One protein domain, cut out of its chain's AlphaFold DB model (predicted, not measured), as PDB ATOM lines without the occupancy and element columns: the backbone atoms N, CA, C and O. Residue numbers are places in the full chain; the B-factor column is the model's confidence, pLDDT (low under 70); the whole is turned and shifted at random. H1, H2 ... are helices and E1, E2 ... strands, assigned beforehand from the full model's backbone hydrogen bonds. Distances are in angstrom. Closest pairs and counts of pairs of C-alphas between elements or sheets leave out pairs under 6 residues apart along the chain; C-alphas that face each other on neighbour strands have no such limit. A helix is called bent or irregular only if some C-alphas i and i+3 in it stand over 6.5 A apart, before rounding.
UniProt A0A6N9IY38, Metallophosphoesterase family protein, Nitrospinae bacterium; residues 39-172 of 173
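AT A GLANCE: This is residues 39 to 172 of the 173 residues of the protein "Metallophosphoesterase family protein" of Nitrospinae bacterium (UniProt A0A6N9IY38). A twisted sheet of five strands and a small sheet of three strands make a sandwich, only partly face to face, while a helical hairpin of H2 and H3 sits away from both sheets at one end of the long axis. The short helix H1 packs on the large sheet's other face, and the unnamed residues 116 to 128 reach from the sandwich towards the hairpin. The printed part has 134 residues, with three named helices and eight named strands in the order E1 H1 E2 E3 E4 E5 E6 E7 E8 H2 H3; the large sheet runs E1 E2 E6 E3 E4 and is mixed, the small one runs E5 E8 E7 and is antiparallel. The class is mixed, helices and strands, with under half of the residues in named elements. The whole is compact, with a radius of gyration of the C-alphas of 16.2 A, but elongated in outline, with spans of 52 by 33 by 25 A.

HOW THE PARTS SIT: In the large sheet E6, residues 110 to 115, is an inner strand. It is antiparallel to E3, residues 84 to 89, at 176 degrees, with N 89 and O 110 2.8 A apart. E6 is parallel to E2, residues 75 to 78, at 28 degrees, with N 78 and O 113 2.8 A apart. The edge strand E1, residues 42 to 45, is parallel to E2, with N 43 and O 75 2.9 A apart. The other edge strand, E4, residues 95 to 98, forms a hairpin with E3, with N 86 and O 98 2.8 A apart. H1, residues 64 to 68, is on this sheet at a height over the sheet of 8.8 A and lies over E3, only just, with 3 of its C-alphas falling on that strand; the closest C-alphas of the two are those of Ala 64 and Leu 87, 7.4 A apart. E1, H1 and E2 form a strand-helix-strand unit, two parallel neighbour strands with a helix between them, and its crossover is right-handed. In the small sheet E8, residues 139 to 144, is the inner strand. It forms a hairpin with E7, residues 129 to 134, with N 143 and O 130 2.8 A apart, and is antiparallel to E5, residues 102 to 104, with N 103 and O 140 2.8 A apart. The two sheets form a sandwich, two sheets face to face, with the facing parts 10.3 A centre to centre and the best planes 14 degrees apart. The closest C-alphas of E6 and E7 are those of Asp 115 and Phe 130, 4.9 A apart. H2, residues 149 to 158, and H3, residues 163 to 171, form a helical hairpin: they touch and run opposite ways at a shallow tilt of 7 degrees, the C-alphas of Gln 153 and Ala 166 being closest at 4.7 A. Neither is on a sheet. In H1 and H2 every O i to N i+4 pair is within hydrogen-bond range; in H3 2 of 5 are, beside 5 of 6 O i to N i+3 pairs.

IN THESE COORDINATES: E1 begins at C-alpha 42, (-39.909, -34.569, 24.070), and spans 10.1 A, while E2 spans 10.1 A and E4 10.2 A. The longer strands are E3 at 16.8 A, E7 at 16.6 A, E8 at 16.5 A and E6 at 16.1 A; E5 spans 6.9 A. E6 ends at C-alpha 115, (-35.796, -21.168, 22.075). H1 spans 6.3 A, H2 14.2 A and H3 13.5 A, and H3 ends at C-alpha 171, (-33.366, -3.717, 16.514). H3 is neither bent nor irregular, but only just: C-alphas 167 and 170 are 6.1 A apart.

THE WHOLE: The two C-alphas farthest apart are those of Asp 92 and Asp 158, 53.4 A. The printed part runs from residue 39 to 172 and has no cut. The long links are E1 to H1, with 18 residues, and E6 to E7, with 13. The mean pLDDT of the printed part of this model is 96.1, and no printed residue is under 70.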
ATOM      1  N   GLU A  39     -39.760 -37.579  20.271       95.25
ATOM      2  CA  GLU A  39     -38.540 -38.371  20.441       95.25
ATOM      3  C   GLU A  39     -37.945 -38.125  21.831       95.25
ATOM      4  O   GLU A  39     -37.867 -36.987  22.292       95.25
ATOM      5  N   GLY A  40     -37.538 -39.195  22.523       90.50
ATOM      6  CA  GLY A  40     -36.902 -39.086  23.843       90.50
ATOM      7  C   GLY A  40     -37.808 -38.511  24.939       90.50
ATOM      8  O   GLY A  40     -37.304 -37.924  25.889       90.50
ATOM      9  N   GLY A  41     -39.133 -38.644  24.804       91.06
ATOM     10  CA  GLY A  41     -40.099 -38.044  25.734       91.06
ATOM     11  C   GLY A  41     -40.281 -36.533  25.555       91.06
ATOM     12  O   GLY A  41     -40.841 -35.878  26.432       91.06
ATOM     13  N   ILE A  42     -39.810 -35.983  24.431       97.25
ATOM     14  CA  ILE A  42     -39.909 -34.569  24.070       97.25
ATOM     15  C   ILE A  42     -40.707 -34.449  22.776       97.25
ATOM     16  O   ILE A  42     -40.475 -35.194  21.823       97.25
ATOM     17  N   TYR A  43     -41.616 -33.480  22.727       98.50
ATOM     18  CA  TYR A  43     -42.342 -33.122  21.515       98.50
ATOM     19  C   TYR A  43     -41.685 -31.914  20.828       98.50
ATOM     20  O   TYR A  43     -41.430 -30.882  21.446       98.50
ATOM     21  N   TRP A  44     -41.413 -32.026  19.534       98.31
ATOM     22  CA  TRP A  44     -40.723 -31.026  18.724       98.31
ATOM     23  C   TRP A  44     -41.656 -30.537  17.625       98.31
ATOM     24  O   TRP A  44     -42.159 -31.339  16.844       98.31
ATOM     25  N   VAL A  45     -41.870 -29.227  17.519       98.12
ATOM     26  CA  VAL A  45     -42.680 -28.639  16.440       98.12
ATOM     27  C   VAL A  45     -42.231 -27.212  16.158       98.12
ATOM     28  O   VAL A  45     -41.861 -26.486  17.067       98.12
ATOM     29  N   HIS A  46     -42.266 -26.751  14.904       97.75
ATOM     30  CA  HIS A  46     -41.789 -25.393  14.612       97.75
ATOM     31  C   HIS A  46     -42.666 -24.292  15.232       97.75
ATOM     32  O   HIS A  46     -42.131 -23.355  15.819       97.75
ATOM     33  N   SER A  47     -43.994 -24.361  15.080       96.00
ATOM     34  CA  SER A  47     -44.905 -23.268  15.460       96.00
ATOM     35  C   SER A  47     -45.717 -23.541  16.721       96.00
ATOM     36  O   SER A  47     -45.610 -22.811  17.702       96.00
ATOM     37  N   SER A  48     -46.562 -24.567  16.682       96.88
ATOM     38  CA  SER A  48     -47.525 -24.877  17.732       96.88
ATOM     39  C   SER A  48     -47.910 -26.354  17.641       96.88
ATOM     40  O   SER A  48     -48.162 -26.821  16.528       96.88
ATOM     41  N   PRO A  49     -47.988 -27.083  18.770       97.31
ATOM     42  CA  PRO A  49     -48.514 -28.450  18.790       97.31
ATOM     43  C   PRO A  49     -50.006 -28.482  18.427       97.31
ATOM     44  O   PRO A  49     -50.505 -29.469  17.893       97.31
ATOM     45  N   TYR A  50     -50.733 -27.383  18.655       97.00
ATOM     46  CA  TYR A  50     -52.109 -27.252  18.203       97.00
ATOM     47  C   TYR A  50     -52.140 -26.929  16.708       97.00
ATOM     48  O   TYR A  50     -51.798 -25.826  16.291       97.00
ATOM     49  N   GLN A  51     -52.607 -27.878  15.894       95.62
ATOM     50  CA  GLN A  51     -52.689 -27.738  14.434       95.62
ATOM     51  C   GLN A  51     -51.362 -27.254  13.803       95.62
ATOM     52  O   GLN A  51     -51.329 -26.163  13.227       95.62
ATOM     53  N   PRO A  52     -50.281 -28.056  13.814       95.31
ATOM     54  CA  PRO A  52     -48.956 -27.615  13.356       95.31
ATOM     55  C   PRO A  52     -48.928 -27.003  11.942       95.31
ATOM     56  O   PRO A  52     -48.153 -26.094  11.656       95.31
ATOM     57  N   LYS A  53     -49.832 -27.438  11.049       94.00
ATOM     58  CA  LYS A  53     -49.963 -26.927   9.668       94.00
ATOM     59  C   LYS A  53     -50.585 -25.530   9.561       94.00
ATOM     60  O   LYS A  53     -50.564 -24.952   8.476       94.00
ATOM     61  N   ALA A  54     -51.177 -25.021  10.639       93.44
ATOM     62  CA  ALA A  54     -51.844 -23.723  10.680       93.44
ATOM     63  C   ALA A  54     -50.910 -22.576  11.100       93.44
ATOM     64  O   ALA A  54     -51.315 -21.421  11.012       93.44
ATOM     65  N   TRP A  55     -49.667 -22.875  11.509       93.38
ATOM     66  CA  TRP A  55     -48.638 -21.874  11.832       93.38
ATOM     67  C   TRP A  55     -49.056 -20.883  12.933       93.38
ATOM     68  O   TRP A  55     -48.747 -19.695  12.870       93.38
ATOM     69  N   HIS A  56     -49.783 -21.360  13.947       94.94
ATOM     70  CA  HIS A  56     -50.174 -20.521  15.083       94.94
ATOM     71  C   HIS A  56     -48.946 -20.056  15.868       94.94
ATOM     72  O   HIS A  56     -48.015 -20.826  16.110       94.94
ATOM     73  N   TYR A  57     -48.963 -18.797  16.304       95.50
ATOM     74  CA  TYR A  57     -47.930 -18.240  17.172       95.50
ATOM     75  C   TYR A  57     -48.237 -18.523  18.644       95.50
ATOM     76  O   TYR A  57     -49.348 -18.275  19.108       95.50
ATOM     77  N   ILE A  58     -47.215 -18.937  19.394       96.25
ATOM     78  CA  ILE A  58     -47.230 -18.956  20.859       96.25
ATOM     79  C   ILE A  58     -46.337 -17.811  21.343       96.25
ATOM     80  O   ILE A  58     -45.116 -17.869  21.210       96.25
ATOM     81  N   THR A  59     -46.947 -16.734  21.845       94.81
ATOM     82  CA  THR A  59     -46.222 -15.514  22.266       94.81
ATOM     83  C   THR A  59     -46.469 -15.102  23.711       94.81
ATOM     84  O   THR A  59     -45.863 -14.136  24.163       94.81
ATOM     85  N   SER A  60     -47.390 -15.770  24.401       94.00
ATOM     86  CA  SER A  60     -47.705 -15.569  25.816       94.00
ATOM     87  C   SER A  60     -48.499 -16.771  26.333       94.00
ATOM     88  O   SER A  60     -48.880 -17.652  25.556       94.00
ATOM     89  N   LYS A  61     -48.814 -16.790  27.628       94.44
ATOM     90  CA  LYS A  61     -49.687 -17.803  28.237       94.44
ATOM     91  C   LYS A  61     -51.131 -17.784  27.720       94.44
ATOM     92  O   LYS A  61     -51.891 -18.722  27.965       94.44
ATOM     93  N   ALA A  62     -51.541 -16.737  27.001       91.75
ATOM     94  CA  ALA A  62     -52.865 -16.680  26.391       91.75
ATOM     95  C   ALA A  62     -52.999 -17.778  25.319       91.75
ATOM     96  O   ALA A  62     -52.289 -17.778  24.320       91.75
ATOM     97  N   GLY A  63     -53.915 -18.727  25.532       86.94
ATOM     98  CA  GLY A  63     -54.087 -19.881  24.639       86.94
ATOM     99  C   GLY A  63     -53.089 -21.024  24.865       86.94
ATOM    100  O   GLY A  63     -53.111 -21.996  24.109       86.94
ATOM    101  N   ALA A  64     -52.255 -20.959  25.911       92.00
ATOM    102  CA  ALA A  64     -51.305 -22.017  26.259       92.00
ATOM    103  C   ALA A  64     -51.987 -23.365  26.517       92.00
ATOM    104  O   ALA A  64     -51.549 -24.374  25.978       92.00
ATOM    105  N   LYS A  65     -53.112 -23.366  27.245       94.19
ATOM    106  CA  LYS A  65     -53.874 -24.580  27.580       94.19
ATOM    107  C   LYS A  65     -54.173 -25.458  26.360       94.19
ATOM    108  O   LYS A  65     -53.900 -26.648  26.362       94.19
ATOM    109  N   ARG A  66     -54.633 -24.848  25.264       96.00
ATOM    110  CA  ARG A  66     -54.917 -25.571  24.015       96.00
ATOM    111  C   ARG A  66     -53.667 -26.233  23.425       96.00
ATOM    112  O   ARG A  66     -53.759 -27.295  22.818       96.00
ATOM    113  N   ASN A  67     -52.509 -25.591  23.570       97.50
ATOM    114  CA  ASN A  67     -51.243 -26.159  23.123       97.50
ATOM    115  C   ASN A  67     -50.843 -27.345  24.005       97.50
ATOM    116  O   ASN A  67     -50.525 -28.393  23.459       97.50
ATOM    117  N   PHE A  68     -50.928 -27.212  25.331       97.75
ATOM    118  CA  PHE A  68     -50.662 -28.304  26.275       97.75
ATOM    119  C   PHE A  68     -51.569 -29.521  26.062       97.75
ATOM    120  O   PHE A  68     -51.101 -30.654  26.133       97.75
ATOM    121  N   GLU A  69     -52.840 -29.313  25.726       96.75
ATOM    122  CA  GLU A  69     -53.793 -30.386  25.407       96.75
ATOM    123  C   GLU A  69     -53.490 -31.108  24.076       96.75
ATOM    124  O   GLU A  69     -54.097 -32.137  23.787       96.75
ATOM    125  N   SER A  70     -52.574 -30.586  23.248       97.19
ATOM    126  CA  SER A  70     -52.297 -31.105  21.897       97.19
ATOM    127  C   SER A  70     -51.100 -32.062  21.812       97.19
ATOM    128  O   SER A  70     -50.804 -32.557  20.729       97.19
ATOM    129  N   PHE A  71     -50.411 -32.329  22.923       96.44
ATOM    130  CA  PHE A  71     -49.318 -33.306  23.014       96.44
ATOM    131  C   PHE A  71     -49.345 -33.996  24.384       96.44
ATOM    132  O   PHE A  71     -49.968 -33.480  25.311       96.44
ATOM    133  N   THR A  72     -48.682 -35.146  24.529       95.00
ATOM    134  CA  THR A  72     -48.651 -35.926  25.787       95.00
ATOM    135  C   THR A  72     -47.314 -35.885  26.518       95.00
ATOM    136  O   THR A  72     -47.282 -36.137  27.720       95.00
ATOM    137  N   ALA A  73     -46.225 -35.537  25.828       96.56
ATOM    138  CA  ALA A  73     -44.916 -35.338  26.445       96.56
ATOM    139  C   ALA A  73     -44.954 -34.292  27.582       96.56
ATOM    140  O   ALA A  73     -45.813 -33.398  27.611       96.56
ATOM    141  N   SER A  74     -44.002 -34.388  28.515       95.12
ATOM    142  CA  SER A  74     -43.815 -33.393  29.582       95.12
ATOM    143  C   SER A  74     -43.133 -32.125  29.070       95.12
ATOM    144  O   SER A  74     -43.346 -31.047  29.619       95.12
ATOM    145  N   ILE A  75     -42.348 -32.234  27.996       97.44
ATOM    146  CA  ILE A  75     -41.593 -31.131  27.403       97.44
ATOM    147  C   ILE A  75     -41.960 -30.994  25.927       97.44
ATOM    148  O   ILE A  75     -41.982 -31.975  25.183       97.44
ATOM    149  N   CYS A  76     -42.206 -29.759  25.497       98.38
ATOM    150  CA  CYS A  76     -42.394 -29.390  24.105       98.38
ATOM    151  C   CYS A  76     -41.464 -28.231  23.729       98.38
ATOM    152  O   CYS A  76     -41.456 -27.203  24.408       98.38
ATOM    153  N   PHE A  77     -40.699 -28.372  22.646       98.31
ATOM    154  CA  PHE A  77     -39.924 -27.274  22.067       98.31
ATOM    155  C   PHE A  77     -40.622 -26.715  20.834       98.31
ATOM    156  O   PHE A  77     -41.028 -27.450  19.929       98.31
ATOM    157  N   VAL A  78     -40.719 -25.387  20.808       98.31
ATOM    158  CA  VAL A  78     -41.285 -24.597  19.720       98.31
ATOM    159  C   VAL A  78     -40.329 -23.490  19.292       98.31
ATOM    160  O   VAL A  78     -39.415 -23.130  20.021       98.31
ATOM    161  N   GLY A  79     -40.576 -22.907  18.123       97.12
ATOM    162  CA  GLY A  79     -39.881 -21.721  17.632       97.12
ATOM    163  C   GLY A  79     -40.880 -20.712  17.073       97.12
ATOM    164  O   GLY A  79     -41.804 -20.278  17.766       97.12
ATOM    165  N   HIS A  80     -40.705 -20.339  15.802       97.06
ATOM    166  CA  HIS A  80     -41.615 -19.527  14.976       97.06
ATOM    167  C   HIS A  80     -41.819 -18.058  15.391       97.06
ATOM    168  O   HIS A  80     -41.745 -17.159  14.555       97.06
ATOM    169  N   SER A  81     -42.037 -17.779  16.677       96.75
ATOM    170  CA  SER A  81     -42.250 -16.427  17.208       96.75
ATOM    171  C   SER A  81     -40.981 -15.574  17.214       96.75
ATOM    172  O   SER A  81     -41.071 -14.343  17.168       96.75
ATOM    173  N   HIS A  82     -39.817 -16.236  17.256       97.75
ATOM    174  CA  HIS A  82     -38.495 -15.640  17.424       97.75
ATOM    175  C   HIS A  82     -38.325 -14.881  18.755       97.75
ATOM    176  O   HIS A  82     -37.552 -13.924  18.840       97.75
ATOM    177  N   LYS A  83     -39.067 -15.281  19.791       96.62
ATOM    178  CA  LYS A  83     -39.001 -14.712  21.140       96.62
ATOM    179  C   LYS A  83     -38.794 -15.826  22.149       96.62
ATOM    180  O   LYS A  83     -39.496 -16.830  22.090       96.62
ATOM    181  N   THR A  84     -37.883 -15.622  23.094       97.12
ATOM    182  CA  THR A  84     -37.699 -16.587  24.178       97.12
ATOM    183  C   THR A  84     -38.921 -16.596  25.091       97.12
ATOM    184  O   THR A  84     -39.344 -15.548  25.582       97.12
ATOM    185  N   LEU A  85     -39.492 -17.778  25.313       96.88
ATOM    186  CA  LEU A  85     -40.697 -17.975  26.118       96.88
ATOM    187  C   LEU A  85     -40.619 -19.331  26.811       96.88
ATOM    188  O   LEU A  85     -40.218 -20.318  26.206       96.88
ATOM    189  N   ILE A  86     -41.026 -19.380  28.068       97.69
ATOM    190  CA  ILE A  86     -41.204 -20.605  28.834       97.69
ATOM    191  C   ILE A  86     -42.620 -20.553  29.382       97.69
ATOM    192  O   ILE A  86     -42.971 -19.618  30.103       97.69
ATOM    193  N   LEU A  87     -43.428 -21.539  29.019       97.88
ATOM    194  CA  LEU A  87     -44.733 -21.765  29.615       97.88
ATOM    195  C   LEU A  87     -44.640 -23.007  30.490       97.88
ATOM    196  O   LEU A  87     -44.171 -24.040  30.022       97.88
ATOM    197  N   GLU A  88     -45.083 -22.886  31.734       97.69
ATOM    198  CA  GLU A  88     -45.139 -23.967  32.721       97.69
ATOM    199  C   GLU A  88     -46.607 -24.202  33.070       97.69
ATOM    200  O   GLU A  88     -47.259 -23.279  33.554       97.69
ATOM    201  N   GLU A  89     -47.122 -25.397  32.797       97.88
ATOM    202  CA  GLU A  89     -48.427 -25.873  33.258       97.88
ATOM    203  C   GLU A  89     -48.223 -26.732  34.510       97.88
ATOM    204  O   GLU A  89     -47.578 -27.780  34.453       97.88
ATOM    205  N   THR A  90     -48.742 -26.267  35.644       96.56
ATOM    206  CA  THR A  90     -48.687 -26.978  36.929       96.56
ATOM    207  C   THR A  90     -49.747 -28.079  36.998       96.56
ATOM    208  O   THR A  90     -50.711 -28.082  36.233       96.56
ATOM    209  N   GLY A  91     -49.612 -29.014  37.945       91.50
ATOM    210  CA  GLY A  91     -50.543 -30.144  38.095       91.50
ATOM    211  C   GLY A  91     -52.011 -29.769  38.375       91.50
ATOM    212  O   GLY A  91     -52.909 -30.568  38.120       91.50
ATOM    213  N   ASP A  92     -52.282 -28.554  38.860       93.12
ATOM    214  CA  ASP A  92     -53.633 -27.993  39.025       93.12
ATOM    215  C   ASP A  92     -54.138 -27.223  37.784       93.12
ATOM    216  O   ASP A  92     -55.268 -26.728  37.770       93.12
ATOM    217  N   GLY A  93     -53.335 -27.163  36.718       92.25
ATOM    218  CA  GLY A  93     -53.664 -26.550  35.433       92.25
ATOM    219  C   GLY A  93     -53.419 -25.041  35.353       92.25
ATOM    220  O   GLY A  93     -53.866 -24.411  34.387       92.25
ATOM    221  N   GLU A  94     -52.748 -24.431  36.337       95.81
ATOM    222  CA  GLU A  94     -52.279 -23.046  36.217       95.81
ATOM    223  C   GLU A  94     -51.149 -22.959  35.181       95.81
ATOM    224  O   GLU A  94     -50.256 -23.799  35.139       95.81
ATOM    225  N   VAL A  95     -51.166 -21.910  34.346       97.38
ATOM    226  CA  VAL A  95     -50.071 -21.629  33.409       97.38
ATOM    227  C   VAL A  95     -49.290 -20.388  33.831       97.38
ATOM    228  O   VAL A  95     -49.820 -19.266  33.835       97.38
ATOM    229  N   LYS A  96     -48.001 -20.584  34.102       96.25
ATOM    230  CA  LYS A  96     -47.020 -19.523  34.356       96.25
ATOM    231  C   LYS A  96     -46.226 -19.205  33.093       96.25
ATOM    232  O   LYS A  96     -46.127 -20.013  32.172       96.25
ATOM    233  N   GLU A  97     -45.694 -17.988  33.046       96.00
ATOM    234  CA  GLU A  97     -44.946 -17.463  31.906       96.00
ATOM    235  C   GLU A  97     -43.609 -16.883  32.365       96.00
ATOM    236  O   GLU A  97     -43.566 -16.045  33.270       96.00
ATOM    237  N   HIS A  98     -42.534 -17.282  31.688       94.12
ATOM    238  CA  HIS A  98     -41.182 -16.769  31.883       94.12
ATOM    239  C   HIS A  98     -40.520 -16.503  30.528       94.12
ATOM    240  O   HIS A  98     -40.947 -17.016  29.496       94.12
ATOM    241  N   SER A  99     -39.476 -15.677  30.501       86.94
ATOM    242  CA  SER A  99     -38.839 -15.256  29.240       86.94
ATOM    243  C   SER A  99     -37.319 -15.117  29.315       86.94
ATOM    244  O   SER A  99     -36.678 -14.773  28.322       86.94
ATOM    245  N   SER A 100     -36.719 -15.386  30.479       88.62
ATOM    246  CA  SER A 100     -35.274 -15.305  30.698       88.62
ATOM    247  C   SER A 100     -34.836 -16.208  31.852       88.62
ATOM    248  O   SER A 100     -35.651 -16.594  32.688       88.62
ATOM    249  N   GLY A 101     -33.536 -16.507  31.906       89.50
ATOM    250  CA  GLY A 101     -32.914 -17.212  33.024       89.50
ATOM    251  C   GLY A 101     -32.670 -18.701  32.782       89.50
ATOM    252  O   GLY A 101     -32.555 -19.162  31.644       89.50
ATOM    253  N   SER A 102     -32.519 -19.417  33.895       92.75
ATOM    254  CA  SER A 102     -32.345 -20.866  33.966       92.75
ATOM    255  C   SER A 102     -33.530 -21.442  34.726       92.75
ATOM    256  O   SER A 102     -33.875 -20.927  35.787       92.75
ATOM    257  N   TRP A 103     -34.129 -22.497  34.193       93.12
ATOM    258  CA  TRP A 103     -35.275 -23.186  34.766       93.12
ATOM    259  C   TRP A 103     -34.868 -24.591  35.185       93.12
ATOM    260  O   TRP A 103     -34.216 -25.294  34.415       93.12
ATOM    261  N   LYS A 104     -35.252 -25.000  36.393       95.69
ATOM    262  CA  LYS A 104     -35.244 -26.410  36.791       95.69
ATOM    263  C   LYS A 104     -36.597 -26.983  36.385       95.69
ATOM    264  O   LYS A 104     -37.620 -26.382  36.698       95.69
ATOM    265  N   ILE A 105     -36.590 -28.093  35.660       95.56
ATOM    266  CA  ILE A 105     -37.814 -28.779  35.252       95.56
ATOM    267  C   ILE A 105     -38.370 -29.506  36.474       95.56
ATOM    268  O   ILE A 105     -37.687 -30.345  37.065       95.56
ATOM    269  N   ASP A 106     -39.596 -29.161  36.850       95.56
ATOM    270  CA  ASP A 106     -40.374 -29.892  37.842       95.56
ATOM    271  C   ASP A 106     -41.062 -31.084  37.146       95.56
ATOM    272  O   ASP A 106     -41.801 -30.867  36.182       95.56
ATOM    273  N   PRO A 107     -40.823 -32.335  37.580       93.00
ATOM    274  CA  PRO A 107     -41.433 -33.516  36.967       93.00
ATOM    275  C   PRO A 107     -42.965 -33.563  37.086       93.00
ATOM    276  O   PRO A 107     -43.600 -34.270  36.308       93.00
ATOM    277  N   GLU A 108     -43.561 -32.809  38.013       94.94
ATOM    278  CA  GLU A 108     -45.018 -32.711  38.178       94.94
ATOM    279  C   GLU A 108     -45.644 -31.628  37.278       94.94
ATOM    280  O   GLU A 108     -46.863 -31.433  37.279       94.94
ATOM    281  N   CYS A 109     -44.820 -30.903  36.517       96.88
ATOM    282  CA  CYS A 109     -45.245 -29.854  35.598       96.88
ATOM    283  C   CYS A 109     -44.986 -30.241  34.139       96.88
ATOM    284  O   CYS A 109     -44.200 -31.133  33.811       96.88
ATOM    285  N   ARG A 110     -45.640 -29.515  33.232       97.56
ATOM    286  CA  ARG A 110     -45.426 -29.625  31.788       97.56
ATOM    287  C   ARG A 110     -44.920 -28.309  31.230       97.56
ATOM    288  O   ARG A 110     -45.304 -27.239  31.697       97.56
ATOM    289  N   TYR A 111     -44.089 -28.383  30.196       97.88
ATOM    290  CA  TYR A 111     -43.394 -27.218  29.665       97.88
ATOM    291  C   TYR A 111     -43.548 -27.063  28.155       97.88
ATOM    292  O   TYR A 111     -43.454 -28.029  27.399       97.88
ATOM    293  N   ILE A 112     -43.718 -25.814  27.719       98.31
ATOM    294  CA  ILE A 112     -43.471 -25.389  26.338       98.31
ATOM    295  C   ILE A 112     -42.325 -24.379  26.363       98.31
ATOM    296  O   ILE A 112     -42.444 -23.307  26.961       98.31
ATOM    297  N   PHE A 113     -41.231 -24.706  25.686       98.31
ATOM    298  CA  PHE A 113     -40.046 -23.869  25.554       98.31
ATOM    299  C   PHE A 113     -39.959 -23.300  24.137       98.31
ATOM    300  O   PHE A 113     -39.905 -24.049  23.167       98.31
ATOM    301  N   ASN A 114     -39.921 -21.975  24.012       97.88
ATOM    302  CA  ASN A 114     -39.566 -21.280  22.780       97.88
ATOM    303  C   ASN A 114     -38.114 -20.817  22.866       97.88
ATOM    304  O   ASN A 114     -37.798 -19.930  23.665       97.88
ATOM    305  N   ASP A 115     -37.243 -21.404  22.052       96.50
ATOM    306  CA  ASP A 115     -35.796 -21.168  22.075       96.50
ATOM    307  C   ASP A 115     -35.388 -19.793  21.518       96.50
ATOM    308  O   ASP A 115     -34.250 -19.349  21.698       96.50
ATOM    309  N   GLY A 116     -36.334 -19.069  20.916       96.81
ATOM    310  CA  GLY A 116     -36.120 -17.749  20.353       96.81
ATOM    311  C   GLY A 116     -35.675 -17.830  18.898       96.81
ATOM    312  O   GLY A 116     -36.398 -18.334  18.040       96.81
ATOM    313  N   SER A 117     -34.543 -17.208  18.569       97.88
ATOM    314  CA  SER A 117     -34.025 -17.215  17.201       97.88
ATOM    315  C   SER A 117     -32.529 -16.952  17.170       97.88
ATOM    316  O   SER A 117     -32.053 -15.961  17.725       97.88
ATOM    317  N   LEU A 118     -31.804 -17.787  16.428       97.56
ATOM    318  CA  LEU A 118     -30.386 -17.574  16.144       97.56
ATOM    319  C   LEU A 118     -30.140 -16.478  15.098       97.56
ATOM    320  O   LEU A 118     -29.107 -15.818  15.134       97.56
ATOM    321  N   GLY A 119     -31.054 -16.309  14.139       96.06
ATOM    322  CA  GLY A 119     -30.822 -15.464  12.959       96.06
ATOM    323  C   GLY A 119     -31.608 -14.156  12.940       96.06
ATOM    324  O   GLY A 119     -31.199 -13.215  12.265       96.06
ATOM    325  N   GLN A 120     -32.744 -14.086  13.639       96.81
ATOM    326  CA  GLN A 120     -33.611 -12.909  13.625       96.81
ATOM    327  C   GLN A 120     -34.471 -12.827  14.901       96.81
ATOM    328  O   GLN A 120     -35.683 -13.039  14.819       96.81
ATOM    329  N   PRO A 121     -33.885 -12.551  16.080       97.38
ATOM    330  CA  PRO A 121     -34.651 -12.311  17.306       97.38
ATOM    331  C   PRO A 121     -35.710 -11.218  17.120       97.38
ATOM    332  O   PRO A 121     -35.483 -10.264  16.379       97.38
ATOM    333  N   ARG A 122     -36.864 -11.340  17.791       97.00
ATOM    334  CA  ARG A 122     -38.002 -10.397  17.681       97.00
ATOM    335  C   ARG A 122     -38.475  -9.829  19.020       97.00
ATOM    336  O   ARG A 122     -39.607  -9.353  19.146       97.00
ATOM    337  N   ASP A 123     -37.627  -9.902  20.035       95.75
ATOM    338  CA  ASP A 123     -37.891  -9.467  21.410       95.75
ATOM    339  C   ASP A 123     -37.172  -8.161  21.782       95.75
ATOM    340  O   ASP A 123     -37.040  -7.839  22.961       95.75
ATOM    341  N   ARG A 124     -36.773  -7.366  20.779       96.56
ATOM    342  CA  ARG A 124     -36.034  -6.099  20.931       96.56
ATOM    343  C   ARG A 124     -34.612  -6.252  21.473       96.56
ATOM    344  O   ARG A 124     -33.964  -5.246  21.754       96.56
ATOM    345  N   ASN A 125     -34.114  -7.480  21.591       96.31
ATOM    346  CA  ASN A 125     -32.706  -7.751  21.816       96.31
ATOM    347  C   ASN A 125     -32.097  -8.293  20.509       96.31
ATOM    348  O   ASN A 125     -32.525  -9.348  20.050       96.31
ATOM    349  N   PRO A 126     -31.129  -7.597  19.886       97.38
ATOM    350  CA  PRO A 126     -30.532  -8.042  18.627       97.38
ATOM    351  C   PRO A 126     -29.647  -9.286  18.782       97.38
ATOM    352  O   PRO A 126     -29.261  -9.877  17.774       97.38
ATOM    353  N   ASP A 127     -29.309  -9.683  20.010       97.88
ATOM    354  CA  ASP A 127     -28.453 -10.835  20.262       97.88
ATOM    355  C   ASP A 127     -29.221 -12.144  20.000       97.88
ATOM    356  O   ASP A 127     -30.272 -12.359  20.629       97.88
ATOM    357  N   PRO A 128     -28.691 -13.028  19.128       98.00
ATOM    358  CA  PRO A 128     -29.170 -14.389  18.926       98.00
ATOM    359  C   PRO A 128     -29.491 -15.093  20.237       98.00
ATOM    360  O   PRO A 128     -28.736 -14.976  21.203       98.00
ATOM    361  N   ALA A 129     -30.585 -15.845  20.246       97.50
ATOM    362  CA  ALA A 129     -31.011 -16.638  21.387       97.50
ATOM    363  C   ALA A 129     -31.113 -18.119  21.018       97.50
ATOM    364  O   ALA A 129     -31.515 -18.456  19.904       97.50
ATOM    365  N   PHE A 130     -30.740 -18.971  21.967       97.50
ATOM    366  CA  PHE A 130     -30.986 -20.410  21.937       97.50
ATOM    367  C   PHE A 130     -31.142 -20.932  23.366       97.50
ATOM    368  O   PHE A 130     -30.801 -20.240  24.332       97.50
ATOM    369  N   MET A 131     -31.635 -22.159  23.507       97.75
ATOM    370  CA  MET A 131     -31.728 -22.843  24.792       97.75
ATOM    371  C   MET A 131     -30.805 -24.057  24.839       97.75
ATOM    372  O   MET A 131     -30.634 -24.754  23.842       97.75
ATOM    373  N   ILE A 132     -30.225 -24.311  26.009       97.62
ATOM    374  CA  ILE A 132     -29.584 -25.588  26.328       97.62
ATOM    375  C   ILE A 132     -30.514 -26.327  27.281       97.62
ATOM    376  O   ILE A 132     -30.847 -25.786  28.335       97.62
ATOM    377  N   TYR A 133     -30.922 -27.533  26.891       97.12
ATOM    378  CA  TYR A 133     -31.588 -28.496  27.759       97.12
ATOM    379  C   TYR A 133     -30.568 -29.532  28.223       97.12
ATOM    380  O   TYR A 133     -29.957 -30.214  27.402       97.12
ATOM    381  N   ASP A 134     -30.382 -29.616  29.535       96.69
ATOM    382  CA  ASP A 134     -29.573 -30.632  30.193       96.69
ATOM    383  C   ASP A 134     -30.513 -31.695  30.771       96.69
ATOM    384  O   ASP A 134     -31.275 -31.414  31.702       96.69
ATOM    385  N   SER A 135     -30.498 -32.895  30.190       93.19
ATOM    386  CA  SER A 135     -31.370 -34.002  30.596       93.19
ATOM    387  C   SER A 135     -30.881 -34.742  31.841       93.19
ATOM    388  O   SER A 135     -31.677 -35.421  32.482       93.19
ATOM    389  N   GLU A 136     -29.598 -34.626  32.194       94.88
ATOM    390  CA  GLU A 136     -29.062 -35.210  33.429       94.88
ATOM    391  C   GLU A 136     -29.450 -34.328  34.617       94.88
ATOM    392  O   GLU A 136     -30.010 -34.796  35.610       94.88
ATOM    393  N   GLU A 137     -29.259 -33.018  34.466       95.62
ATOM    394  CA  GLU A 137     -29.601 -32.036  35.487       95.62
ATOM    395  C   GLU A 137     -31.062 -31.581  35.427       95.62
ATOM    396  O   GLU A 137     -31.507 -30.858  36.315       95.62
ATOM    397  N   ASN A 138     -31.845 -31.977  34.422       94.88
ATOM    398  CA  ASN A 138     -33.217 -31.505  34.206       94.88
ATOM    399  C   ASN A 138     -33.328 -29.973  34.277       94.88
ATOM    400  O   ASN A 138     -34.145 -29.415  35.015       94.88
ATOM    401  N   THR A 139     -32.466 -29.277  33.534       97.25
ATOM    402  CA  THR A 139     -32.481 -27.810  33.461       97.25
ATOM    403  C   THR A 139     -32.581 -27.314  32.030       97.25
ATOM    404  O   THR A 139     -32.050 -27.924  31.110       97.25
ATOM    405  N   VAL A 140     -33.244 -26.174  31.845       97.69
ATOM    406  CA  VAL A 140     -33.244 -25.427  30.584       97.69
ATOM    407  C   VAL A 140     -32.704 -24.035  30.841       97.69
ATOM    408  O   VAL A 140     -33.158 -23.348  31.754       97.69
ATOM    409  N   LYS A 141     -31.756 -23.582  30.027       97.81
ATOM    410  CA  LYS A 141     -31.181 -22.242  30.154       97.81
ATOM    411  C   LYS A 141     -31.201 -21.503  28.832       97.81
ATOM    412  O   LYS A 141     -30.804 -22.047  27.807       97.81
ATOM    413  N   ILE A 142     -31.617 -20.240  28.877       97.62
ATOM    414  CA  ILE A 142     -31.562 -19.336  27.727       97.62
ATOM    415  C   ILE A 142     -30.160 -18.734  27.631       97.62
ATOM    416  O   ILE A 142     -29.647 -18.150  28.589       97.62
ATOM    417  N   HIS A 143     -29.566 -18.832  26.447       97.31
ATOM    418  CA  HIS A 143     -28.269 -18.266  26.115       97.31
ATOM    419  C   HIS A 143     -28.404 -17.208  25.030       97.31
ATOM    420  O   HIS A 143     -29.208 -17.336  24.109       97.31
ATOM    421  N   ARG A 144     -27.576 -16.166  25.141       97.19
ATOM    422  CA  ARG A 144     -27.403 -15.141  24.113       97.19
ATOM    423  C   ARG A 144     -25.937 -14.838  23.894       97.19
ATOM    424  O   ARG A 144     -25.135 -14.971  24.818       97.19
ATOM    425  N   PHE A 145     -25.596 -14.423  22.683       97.38
ATOM    426  CA  PHE A 145     -24.222 -14.111  22.306       97.38
ATOM    427  C   PHE A 145     -24.161 -12.970  21.291       97.38
ATOM    428  O   PHE A 145     -25.128 -12.695  20.587       97.38
ATOM    429  N   LYS A 146     -23.011 -12.292  21.216       97.62
ATOM    430  CA  LYS A 146     -22.747 -11.280  20.186       97.62
ATOM    431  C   LYS A 146     -22.300 -11.945  18.888       97.62
ATOM    432  O   LYS A 146     -21.599 -12.952  18.913       97.62
ATOM    433  N   TYR A 147     -22.652 -11.337  17.763       97.69
ATOM    434  CA  TYR A 147     -22.240 -11.765  16.429       97.69
ATOM    435  C   TYR A 147     -21.871 -10.550  15.573       97.69
ATOM    436  O   TYR A 147     -22.160  -9.409  15.942       97.69
ATOM    437  N   ASP A 148     -21.239 -10.790  14.423       97.88
ATOM    438  CA  ASP A 148     -20.931  -9.737  13.452       97.88
ATOM    439  C   ASP A 148     -22.198  -9.297  12.696       97.88
ATOM    440  O   ASP A 148     -22.501  -9.740  11.582       97.88
ATOM    441  N   LEU A 149     -22.953  -8.414  13.351       97.00
ATOM    442  CA  LEU A 149     -24.173  -7.801  12.837       97.00
ATOM    443  C   LEU A 149     -23.930  -7.058  11.516       97.00
ATOM    444  O   LEU A 149     -24.744  -7.156  10.599       97.00
ATOM    445  N   ASN A 150     -22.809  -6.344  11.397       97.56
ATOM    446  CA  ASN A 150     -22.509  -5.540  10.212       97.56
ATOM    447  C   ASN A 150     -22.287  -6.428   8.986       97.56
ATOM    448  O   ASN A 150     -22.843  -6.150   7.924       97.56
ATOM    449  N   SER A 151     -21.535  -7.521   9.140       98.25
ATOM    450  CA  SER A 151     -21.343  -8.504   8.071       98.25
ATOM    451  C   SER A 151     -22.660  -9.165   7.662       98.25
ATOM    452  O   SER A 151     -22.944  -9.285   6.469       98.25
ATOM    453  N   ALA A 152     -23.508  -9.547   8.627       97.81
ATOM    454  CA  ALA A 152     -24.818 -10.132   8.336       97.81
ATOM    455  C   ALA A 152     -25.724  -9.165   7.555       97.81
ATOM    456  O   ALA A 152     -26.297  -9.543   6.533       97.81
ATOM    457  N   GLN A 153     -25.803  -7.903   7.982       98.06
ATOM    458  CA  GLN A 153     -26.553  -6.873   7.265       98.06
ATOM    459  C   GLN A 153     -25.983  -6.601   5.868       98.06
ATOM    460  O   GLN A 153     -26.754  -6.436   4.925       98.06
ATOM    461  N   GLY A 154     -24.653  -6.563   5.725       98.19
ATOM    462  CA  GLY A 154     -23.974  -6.403   4.436       98.19
ATOM    463  C   GLY A 154     -24.397  -7.479   3.441       98.19
ATOM    464  O   GLY A 154     -24.923  -7.156   2.383       98.19
ATOM    465  N   LYS A 155     -24.330  -8.755   3.841       97.94
ATOM    466  CA  LYS A 155     -24.744  -9.889   2.996       97.94
ATOM    467  C   LYS A 155     -26.197  -9.796   2.525       97.94
ATOM    468  O   LYS A 155     -26.488 -10.160   1.388       97.94
ATOM    469  N   ILE A 156     -27.109  -9.320   3.377       97.12
ATOM    470  CA  ILE A 156     -28.520  -9.125   3.003       97.12
ATOM    471  C   ILE A 156     -28.638  -8.041   1.925       97.12
ATOM    472  O   ILE A 156     -29.307  -8.262   0.916       97.12
ATOM    473  N   ARG A 157     -27.959  -6.899   2.106       97.25
ATOM    474  CA  ARG A 157     -27.958  -5.791   1.134       97.25
ATOM    475  C   ARG A 157     -27.337  -6.213  -0.199       97.25
ATOM    476  O   ARG A 157     -27.949  -6.001  -1.242       97.25
ATOM    477  N   ASP A 158     -26.186  -6.879  -0.157       97.88
ATOM    478  CA  ASP A 158     -25.454  -7.345  -1.343       97.88
ATOM    479  C   ASP A 158     -26.244  -8.389  -2.147       97.88
ATOM    480  O   ASP A 158     -26.070  -8.523  -3.356       97.88
ATOM    481  N   SER A 159     -27.158  -9.109  -1.486       96.75
ATOM    482  CA  SER A 159     -28.051 -10.084  -2.121       96.75
ATOM    483  C   SER A 159     -29.255  -9.450  -2.831       96.75
ATOM    484  O   SER A 159     -30.033 -10.173  -3.456       96.75
ATOM    485  N   GLY A 160     -29.439  -8.128  -2.723       96.06
ATOM    486  CA  GLY A 160     -30.584  -7.407  -3.287       96.06
ATOM    487  C   GLY A 160     -31.900  -7.639  -2.539       96.06
ATOM    488  O   GLY A 160     -32.968  -7.359  -3.079       96.06
ATOM    489  N   LEU A 161     -31.843  -8.168  -1.312       96.31
ATOM    490  CA  LEU A 161     -33.029  -8.364  -0.480       96.31
ATOM    491  C   LEU A 161     -33.572  -7.017   0.038       96.31
ATOM    492  O   LEU A 161     -32.817  -6.047   0.155       96.31
ATOM    493  N   PRO A 162     -34.867  -6.944   0.407       95.19
ATOM    494  CA  PRO A 162     -35.474  -5.732   0.954       95.19
ATOM    495  C   PRO A 162     -34.674  -5.168   2.135       95.19
ATOM    496  O   PRO A 162     -34.393  -5.899   3.086       95.19
ATOM    497  N   LEU A 163     -34.354  -3.869   2.094       94.56
ATOM    498  CA  LEU A 163     -33.463  -3.206   3.063       94.56
ATOM    499  C   LEU A 163     -33.922  -3.358   4.519       94.56
ATOM    500  O   LEU A 163     -33.097  -3.615   5.397       94.56
ATOM    501  N   ASP A 164     -35.236  -3.307   4.756       94.06
ATOM    502  CA  ASP A 164     -35.844  -3.511   6.079       94.06
ATOM    503  C   ASP A 164     -35.448  -4.867   6.699       94.06
ATOM    504  O   ASP A 164     -35.319  -4.992   7.915       94.06
ATOM    505  N   SER A 165     -35.147  -5.876   5.867       93.88
ATOM    506  CA  SER A 165     -34.670  -7.190   6.319       93.88
ATOM    507  C   SER A 165     -33.291  -7.133   6.976       93.88
ATOM    508  O   SER A 165     -33.022  -7.911   7.890       93.88
ATOM    509  N   ALA A 166     -32.425  -6.219   6.529       96.25
ATOM    510  CA  ALA A 166     -31.127  -5.975   7.146       96.25
ATOM    511  C   ALA A 166     -31.278  -5.073   8.379       96.25
ATOM    512  O   ALA A 166     -30.745  -5.370   9.449       96.25
ATOM    513  N   GLU A 167     -32.026  -3.979   8.251       95.56
ATOM    514  CA  GLU A 167     -32.150  -2.950   9.291       95.56
ATOM    515  C   GLU A 167     -32.801  -3.476  10.572       95.56
ATOM    516  O   GLU A 167     -32.370  -3.148  11.679       95.56
ATOM    517  N   ARG A 168     -33.791  -4.361  10.458       95.88
ATOM    518  CA  ARG A 168     -34.458  -4.973  11.619       95.88
ATOM    519  C   ARG A 168     -33.526  -5.786  12.524       95.88
ATOM    520  O   ARG A 168     -33.800  -5.882  13.720       95.88
ATOM    521  N   LEU A 169     -32.408  -6.313  12.002       97.25
ATOM    522  CA  LEU A 169     -31.474  -7.127  12.789       97.25
ATOM    523  C   LEU A 169     -30.874  -6.346  13.962       97.25
ATOM    524  O   LEU A 169     -30.790  -6.878  15.064       97.25
ATOM    525  N   SER A 170     -30.522  -5.069  13.766       97.12
ATOM    526  CA  SER A 170     -29.954  -4.232  14.835       97.12
ATOM    527  C   SER A 170     -30.970  -3.865  15.916       97.12
ATOM    528  O   SER A 170     -30.591  -3.408  16.990       97.12
ATOM    529  N   HIS A 171     -32.258  -4.061  15.632       96.75
ATOM    530  CA  HIS A 171     -33.366  -3.717  16.514       96.75
ATOM    531  C   HIS A 171     -33.988  -4.942  17.199       96.75
ATOM    532  O   HIS A 171     -34.896  -4.760  18.008       96.75
ATOM    533  N   GLY A 172     -33.560  -6.166  16.861       95.81
ATOM    534  CA  GLY A 172     -34.210  -7.397  17.322       95.81
ATOM    535  C   GLY A 172     -35.691  -7.446  16.925       95.81
ATOM    536  O   GLY A 172     -36.558  -7.557  17.801       95.81
TER     537      GLY A 172